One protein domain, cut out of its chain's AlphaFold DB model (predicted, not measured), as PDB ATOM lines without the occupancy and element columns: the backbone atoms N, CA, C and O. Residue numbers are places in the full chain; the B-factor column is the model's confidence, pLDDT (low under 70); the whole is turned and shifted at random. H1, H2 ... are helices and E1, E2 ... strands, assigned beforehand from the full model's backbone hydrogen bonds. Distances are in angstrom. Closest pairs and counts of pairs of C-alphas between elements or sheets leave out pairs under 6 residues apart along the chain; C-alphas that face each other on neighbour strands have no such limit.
ATOM      1  N   GLU A   3     120.992   8.490 -63.320       88.25
ATOM      2  CA  GLU A   3     120.308   7.207 -63.201       88.25
ATOM      3  C   GLU A   3     118.853   7.440 -62.776       88.25
ATOM      4  O   GLU A   3     118.554   8.397 -62.052       88.25
ATOM      5  N   PHE A   4     117.959   6.549 -63.205       90.06
ATOM      6  CA  PHE A   4     116.573   6.508 -62.741       90.06
ATOM      7  C   PHE A   4     116.492   5.685 -61.453       90.06
ATOM      8  O   PHE A   4     116.627   4.463 -61.493       90.06
ATOM      9  N   ASP A   5     116.276   6.350 -60.322       86.88
ATOM     10  CA  ASP A   5     116.108   5.716 -59.015       86.88
ATOM     11  C   ASP A   5     114.624   5.624 -58.655       86.88
ATOM     12  O   ASP A   5     113.958   6.647 -58.508       86.88
ATOM     13  N   HIS A   6     114.087   4.419 -58.500       88.81
ATOM     14  CA  HIS A   6     112.678   4.232 -58.149       88.81
ATOM     15  C   HIS A   6     112.331   4.865 -56.793       88.81
ATOM     16  O   HIS A   6     113.087   4.764 -55.826       88.81
ATOM     17  N   ARG A   7     111.168   5.518 -56.696       86.12
ATOM     18  CA  ARG A   7     110.658   6.070 -55.430       86.12
ATOM     19  C   ARG A   7     110.164   4.962 -54.506       86.12
ATOM     20  O   ARG A   7     109.545   3.993 -54.953       86.12
ATOM     21  N   ASP A   8     110.391   5.140 -53.208       77.38
ATOM     22  CA  ASP A   8     109.902   4.210 -52.189       77.38
ATOM     23  C   ASP A   8     108.370   4.150 -52.199       77.38
ATOM     24  O   ASP A   8     107.694   5.155 -52.412       77.38
ATOM     25  N   GLY A   9     107.819   2.951 -52.006       76.62
ATOM     26  CA  GLY A   9     106.374   2.716 -52.068       76.62
ATOM     27  C   GLY A   9     105.806   2.570 -53.485       76.62
ATOM     28  O   GLY A   9     104.624   2.265 -53.629       76.62
ATOM     29  N   THR A  10     106.623   2.719 -54.534       79.50
ATOM     30  CA  THR A  10     106.211   2.398 -55.907       79.50
ATOM     31  C   THR A  10     106.643   0.980 -56.281       79.50
ATOM     32  O   THR A  10     107.776   0.569 -56.031       79.50
ATOM     33  N   GLN A  11     105.739   0.202 -56.883       81.19
ATOM     34  CA  GLN A  11     106.112  -1.074 -57.494       81.19
ATOM     35  C   GLN A  11     106.627  -0.817 -58.907       81.19
ATOM     36  O   GLN A  11     105.881  -0.361 -59.784       81.19
ATOM     37  N   LYS A  12     107.912  -1.114 -59.121       84.25
ATOM     38  CA  LYS A  12     108.506  -1.055 -60.453       84.25
ATOM     39  C   LYS A  12     107.983  -2.186 -61.324       84.25
ATOM     40  O   LYS A  12     107.911  -3.327 -60.876       84.25
ATOM     41  N   SER A  13     107.643  -1.877 -62.572       84.56
ATOM     42  CA  SER A  13     107.290  -2.911 -63.554       84.56
ATOM     43  C   SER A  13     108.540  -3.525 -64.182       84.56
ATOM     44  O   SER A  13     108.634  -4.741 -64.323       84.56
ATOM     45  N   ALA A  14     109.516  -2.689 -64.537       87.06
ATOM     46  CA  ALA A  14     110.804  -3.090 -65.093       87.06
ATOM     47  C   ALA A  14     111.794  -1.915 -65.012       87.06
ATOM     48  O   ALA A  14     111.416  -0.789 -64.699       87.06
ATOM     49  N   ASN A  15     113.074  -2.150 -65.312       89.50
ATOM     50  CA  ASN A  15     114.010  -1.039 -65.507       89.50
ATOM     51  C   ASN A  15     113.661  -0.281 -66.797       89.50
ATOM     52  O   ASN A  15     113.467  -0.906 -67.839       89.50
ATOM     53  N   VAL A  16     113.668   1.055 -66.747       91.56
ATOM     54  CA  VAL A  16     113.369   1.928 -67.900       91.56
ATOM     55  C   VAL A  16     114.238   1.575 -69.116       91.56
ATOM     56  O   VAL A  16     113.727   1.451 -70.224       91.56
ATOM     57  N   SER A  17     115.534   1.313 -68.911       91.31
ATOM     58  CA  SER A  17     116.454   0.896 -69.981       91.31
ATOM     59  C   SER A  17     116.042  -0.418 -70.651       91.31
ATOM     60  O   SER A  17     116.131  -0.543 -71.871       91.31
ATOM     61  N   ALA A  18     115.535  -1.378 -69.874       93.38
ATOM     62  CA  ALA A  18     115.016  -2.631 -70.409       93.38
ATOM     63  C   ALA A  18     113.720  -2.406 -71.199       93.38
ATOM     64  O   ALA A  18     113.553  -2.990 -72.261       93.38
ATOM     65  N   MET A  19     112.823  -1.533 -70.727       94.44
ATOM     66  CA  MET A  19     111.574  -1.213 -71.434       94.44
ATOM     67  C   MET A  19     111.829  -0.570 -72.800       94.44
ATOM     68  O   MET A  19     111.165  -0.928 -73.772       94.44
ATOM     69  N   VAL A  20     112.820   0.323 -72.878       94.31
ATOM     70  CA  VAL A  20     113.284   0.911 -74.143       94.31
ATOM     71  C   VAL A  20     113.866  -0.171 -75.056       94.31
ATOM     72  O   VAL A  20     113.478  -0.255 -76.216       94.31
ATOM     73  N   GLY A  21     114.743  -1.040 -74.537       95.56
ATOM     74  CA  GLY A  21     115.343  -2.131 -75.319       95.56
ATOM     75  C   GLY A  21     114.336  -3.176 -75.819       95.56
ATOM     76  O   GLY A  21     114.530  -3.750 -76.883       95.56
ATOM     77  N   MET A  22     113.244  -3.390 -75.080       94.75
ATOM     78  CA  MET A  22     112.132  -4.263 -75.477       94.75
ATOM     79  C   MET A  22     111.145  -3.595 -76.448       94.75
ATOM     80  O   MET A  22     110.243  -4.271 -76.938       94.75
ATOM     81  N   GLY A  23     111.273  -2.290 -76.713       95.25
ATOM     82  CA  GLY A  23     110.361  -1.562 -77.596       95.25
ATOM     83  C   GLY A  23     108.940  -1.432 -77.041       95.25
ATOM     84  O   GLY A  23     107.975  -1.501 -77.802       95.25
ATOM     85  N   LEU A  24     108.783  -1.285 -75.720       95.06
ATOM     86  CA  LEU A  24     107.461  -1.077 -75.124       95.06
ATOM     87  C   LEU A  24     106.851   0.267 -75.551       95.06
ATOM     88  O   LEU A  24     107.562   1.218 -75.876       95.06
ATOM     89  N   ALA A  25     105.518   0.342 -75.502       96.19
ATOM     90  CA  ALA A  25     104.775   1.561 -75.807       96.19
ATOM     91  C   ALA A  25     105.280   2.752 -74.980       96.19
ATOM     92  O   ALA A  25     105.553   2.624 -73.781       96.19
ATOM     93  N   TRP A  26     105.369   3.915 -75.628       95.81
ATOM     94  CA  TRP A  26     105.949   5.117 -75.038       95.81
ATOM     95  C   TRP A  26     105.214   5.558 -73.771       95.81
ATOM     96  O   TRP A  26     105.872   5.913 -72.795       95.81
ATOM     97  N   GLU A  27     103.880   5.446 -73.729       95.75
ATOM     98  CA  GLU A  27     103.121   5.786 -72.521       95.75
ATOM     99  C   GLU A  27     103.550   4.926 -71.330       95.75
ATOM    100  O   GLU A  27     103.792   5.449 -70.248       95.75
ATOM    101  N   ARG A  28     103.771   3.620 -71.538       93.62
ATOM    102  CA  ARG A  28     104.218   2.724 -70.458       93.62
ATOM    103  C   ARG A  28     105.605   3.094 -69.944       93.62
ATOM    104  O   ARG A  28     105.874   2.947 -68.755       93.62
ATOM    105  N   ILE A  29     106.494   3.536 -70.833       94.50
ATOM    106  CA  ILE A  29     107.837   3.990 -70.460       94.50
ATOM    107  C   ILE A  29     107.740   5.282 -69.644       94.50
ATOM    108  O   ILE A  29     108.394   5.387 -68.608       94.50
ATOM    109  N   LEU A  30     106.904   6.236 -70.063       94.44
ATOM    110  CA  LEU A  30     106.669   7.481 -69.328       94.44
ATOM    111  C   LEU A  30     106.051   7.232 -67.948       94.44
ATOM    112  O   LEU A  30     106.513   7.816 -66.970       94.44
ATOM    113  N   ASP A  31     105.078   6.326 -67.855       93.94
ATOM    114  CA  ASP A  31     104.458   5.932 -66.589       93.94
ATOM    115  C   ASP A  31     105.478   5.323 -65.622       93.94
ATOM    116  O   ASP A  31     105.420   5.558 -64.414       93.94
ATOM    117  N   GLU A  32     106.434   4.543 -66.133       93.38
ATOM    118  CA  GLU A  32     107.507   3.994 -65.306       93.38
ATOM    119  C   GLU A  32     108.524   5.073 -64.908       93.38
ATOM    120  O   GLU A  32     108.924   5.129 -63.747       93.38
ATOM    121  N   ILE A  33     108.892   5.977 -65.822       93.00
ATOM    122  CA  ILE A  33     109.770   7.121 -65.526       93.00
ATOM    123  C   ILE A  33     109.152   8.026 -64.454       93.00
ATOM    124  O   ILE A  33     109.872   8.513 -63.583       93.00
ATOM    125  N   ALA A  34     107.831   8.216 -64.458       92.88
ATOM    126  CA  ALA A  34     107.129   9.036 -63.473       92.88
ATOM    127  C   ALA A  34     107.266   8.507 -62.030       92.88
ATOM    128  O   ALA A  34     107.137   9.283 -61.076       92.88
ATOM    129  N   LYS A  35     107.570   7.212 -61.864       92.25
ATOM    130  CA  LYS A  35     107.843   6.559 -60.571       92.25
ATOM    131  C   LYS A  35     109.304   6.682 -60.129       92.25
ATOM    132  O   LYS A  35     109.638   6.259 -59.023       92.25
ATOM    133  N   CYS A  36     110.168   7.240 -60.968       90.75
ATOM    134  CA  CYS A  36     111.588   7.398 -60.699       90.75
ATOM    135  C   CYS A  36     111.938   8.847 -60.342       90.75
ATOM    136  O   CYS A  36     111.281   9.806 -60.753       90.75
ATOM    137  N   ASP A  37     113.022   8.995 -59.594       90.38
ATOM    138  CA  ASP A  37     113.759  10.235 -59.414       90.38
ATOM    139  C   ASP A  37     115.037  10.170 -60.250       90.38
ATOM    140  O   ASP A  37     115.734   9.154 -60.267       90.38
ATOM    141  N   VAL A  38     115.385  11.264 -60.925       89.88
ATOM    142  CA  VAL A  38     116.658  11.355 -61.648       89.88
ATOM    143  C   VAL A  38     117.746  11.753 -60.655       89.88
ATOM    144  O   VAL A  38     117.782  12.885 -60.172       89.88
ATOM    145  N   ARG A  39     118.642  10.818 -60.333       87.62
ATOM    146  CA  ARG A  39     119.747  11.024 -59.383       87.62
ATOM    147  C   ARG A  39     121.086  10.782 -60.062       87.62
ATOM    148  O   ARG A  39     121.198   9.980 -60.979       87.62
ATOM    149  N   CYS A  40     122.146  11.445 -59.605       89.06
ATOM    150  CA  CYS A  40     123.490  11.071 -60.043       89.06
ATOM    151  C   CYS A  40     123.912   9.734 -59.412       89.06
ATOM    152  O   CYS A  40     123.440   9.383 -58.331       89.06
ATOM    153  N   ALA A  41     124.840   9.013 -60.043       83.00
ATOM    154  CA  ALA A  41     125.314   7.707 -59.572       83.00
ATOM    155  C   ALA A  41     125.777   7.705 -58.099       83.00
ATOM    156  O   ALA A  41     125.513   6.754 -57.365       83.00
ATOM    157  N   SER A  42     126.417   8.786 -57.637       83.50
ATOM    158  CA  SER A  42     126.842   8.929 -56.239       83.50
ATOM    159  C   SER A  42     125.650   9.032 -55.284       83.50
ATOM    160  O   SER A  42     125.605   8.328 -54.276       83.50
ATOM    161  N   CYS A  43     124.659   9.864 -55.614       84.00
ATOM    162  CA  CYS A  43     123.437  10.015 -54.823       84.00
ATOM    163  C   CYS A  43     122.572   8.750 -54.862       84.00
ATOM    164  O   CYS A  43     122.038   8.356 -53.831       84.00
ATOM    165  N   HIS A  44     122.497   8.078 -56.013       84.19
ATOM    166  CA  HIS A  44     121.808   6.800 -56.172       84.19
ATOM    167  C   HIS A  44     122.411   5.719 -55.262       84.19
ATOM    168  O   HIS A  44     121.690   5.008 -54.563       84.19
ATOM    169  N   ARG A  45     123.749   5.640 -55.197       80.31
ATOM    170  CA  ARG A  45     124.450   4.695 -54.317       80.31
ATOM    171  C   ARG A  45     124.187   4.985 -52.840       80.31
ATOM    172  O   ARG A  45     123.939   4.049 -52.088       80.31
ATOM    173  N   ILE A  46     124.188   6.258 -52.436       81.44
ATOM    174  CA  ILE A  46     123.838   6.662 -51.066       81.44
ATOM    175  C   ILE A  46     122.394   6.261 -50.746       81.44
ATOM    176  O   ILE A  46     122.178   5.578 -49.752       81.44
ATOM    177  N   ALA A  47     121.431   6.608 -51.606       78.69
ATOM    178  CA  ALA A  47     120.018   6.279 -51.413       78.69
ATOM    179  C   ALA A  47     119.793   4.762 -51.299       78.69
ATOM    180  O   ALA A  47     119.135   4.301 -50.368       78.69
ATOM    181  N   THR A  48     120.427   3.977 -52.174       77.31
ATOM    182  CA  THR A  48     120.397   2.506 -52.127       77.31
ATOM    183  C   THR A  48     120.941   1.977 -50.797       77.31
ATOM    184  O   THR A  48     120.326   1.121 -50.164       77.31
ATOM    185  N   MET A  49     122.083   2.502 -50.340       76.19
ATOM    186  CA  MET A  49     122.701   2.087 -49.077       76.19
ATOM    187  C   MET A  49     121.853   2.468 -47.855       76.19
ATOM    188  O   MET A  49     121.788   1.695 -46.900       76.19
ATOM    189  N   THR A  50     121.195   3.629 -47.884       74.56
ATOM    190  CA  THR A  50     120.294   4.086 -46.819       74.56
ATOM    191  C   THR A  50     119.022   3.235 -46.758       74.56
ATOM    192  O   THR A  50     118.639   2.810 -45.671       74.56
ATOM    193  N   ARG A  51     118.415   2.896 -47.905       73.12
ATOM    194  CA  ARG A  51     117.237   2.008 -47.977       73.12
ATOM    195  C   ARG A  51     117.526   0.587 -47.492       73.12
ATOM    196  O   ARG A  51     116.679  -0.028 -46.860       73.12
ATOM    197  N   GLY A  52     118.730   0.079 -47.756       66.69
ATOM    198  CA  GLY A  52     119.175  -1.249 -47.317       66.69
ATOM    199  C   GLY A  52     119.569  -1.352 -45.838       66.69
ATOM    200  O   GLY A  52     120.031  -2.408 -45.418       66.69
ATOM    201  N   GLY A  53     119.442  -0.279 -45.044       58.53
ATOM    202  CA  GLY A  53     119.761  -0.304 -43.613       58.53
ATOM    203  C   GLY A  53     121.259  -0.391 -43.290       58.53
ATOM    204  O   GLY A  53     121.635  -0.809 -42.195       58.53
TER     205      GLY A  53
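Overview. This is residues 3 to 53 of the 65 residues of an uncharacterized protein of Microlunatus flavus (UniProt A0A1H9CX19). A small two-stranded sheet, E1 and E2, forms the middle of an elongated model, with the helical hairpin of H1 and H2 at one end and H3 at the other. A loop, residues 7 to 15, leads from E1 to H1. The printed part has 51 residues with three named helices and two named strands, in the order E1, H1, H2, E2, H3; the sheet is antiparallel and the class is mixed, helices and strands. The whole is only just compact, close to loose, with a radius of gyration of the C-alphas of 11.7 A, and spans 35 by 21 by 14 A.

Arrangement. Strands E1, residues 3 to 6, and E2, residues 36 to 40, are antiparallel neighbours at 141 degrees; N 5 and O 37 are 2.9 A apart and N 37 and O 5 are 2.8 A apart, within hydrogen-bond range. The closest C-alphas of E1 and H3, residues 41 to 51, are those of Glu 3 and Ala 41, 6.2 A apart. H1, residues 16 to 21, and H2, residues 26 to 33, touch as a helical hairpin, at a shallow tilt of 31 degrees, opposite ways; their closest C-alphas, Val 16 and Ile 29, are 6.4 A apart. The closest C-alphas of E1 and H2 are those of Phe 4 and Ile 33, 7.4 A apart. H3 is apart from H1 and H2, and H1 is apart from E2. In H1, H2 and H3 every O i to N i+4 pair is within hydrogen-bond range.

Along the chain. E1 begins at C-alpha 3 (120.308, 7.207, -63.201) and is 9.6 A long; E2 is 12.5 A. H1 is 8.7 A and H2 10.4 A. H3, 15.2 A, ends at C-alpha 51 (117.237, 2.008, -47.977).

Size, cuts and confidence. The two C-alphas farthest apart, those of Ala 25 and Gly 53, are 35.6 A apart. The printed part has no cut and no long link. Mean pLDDT of the printed part is 86.9; residues 52 to 53 are under 70.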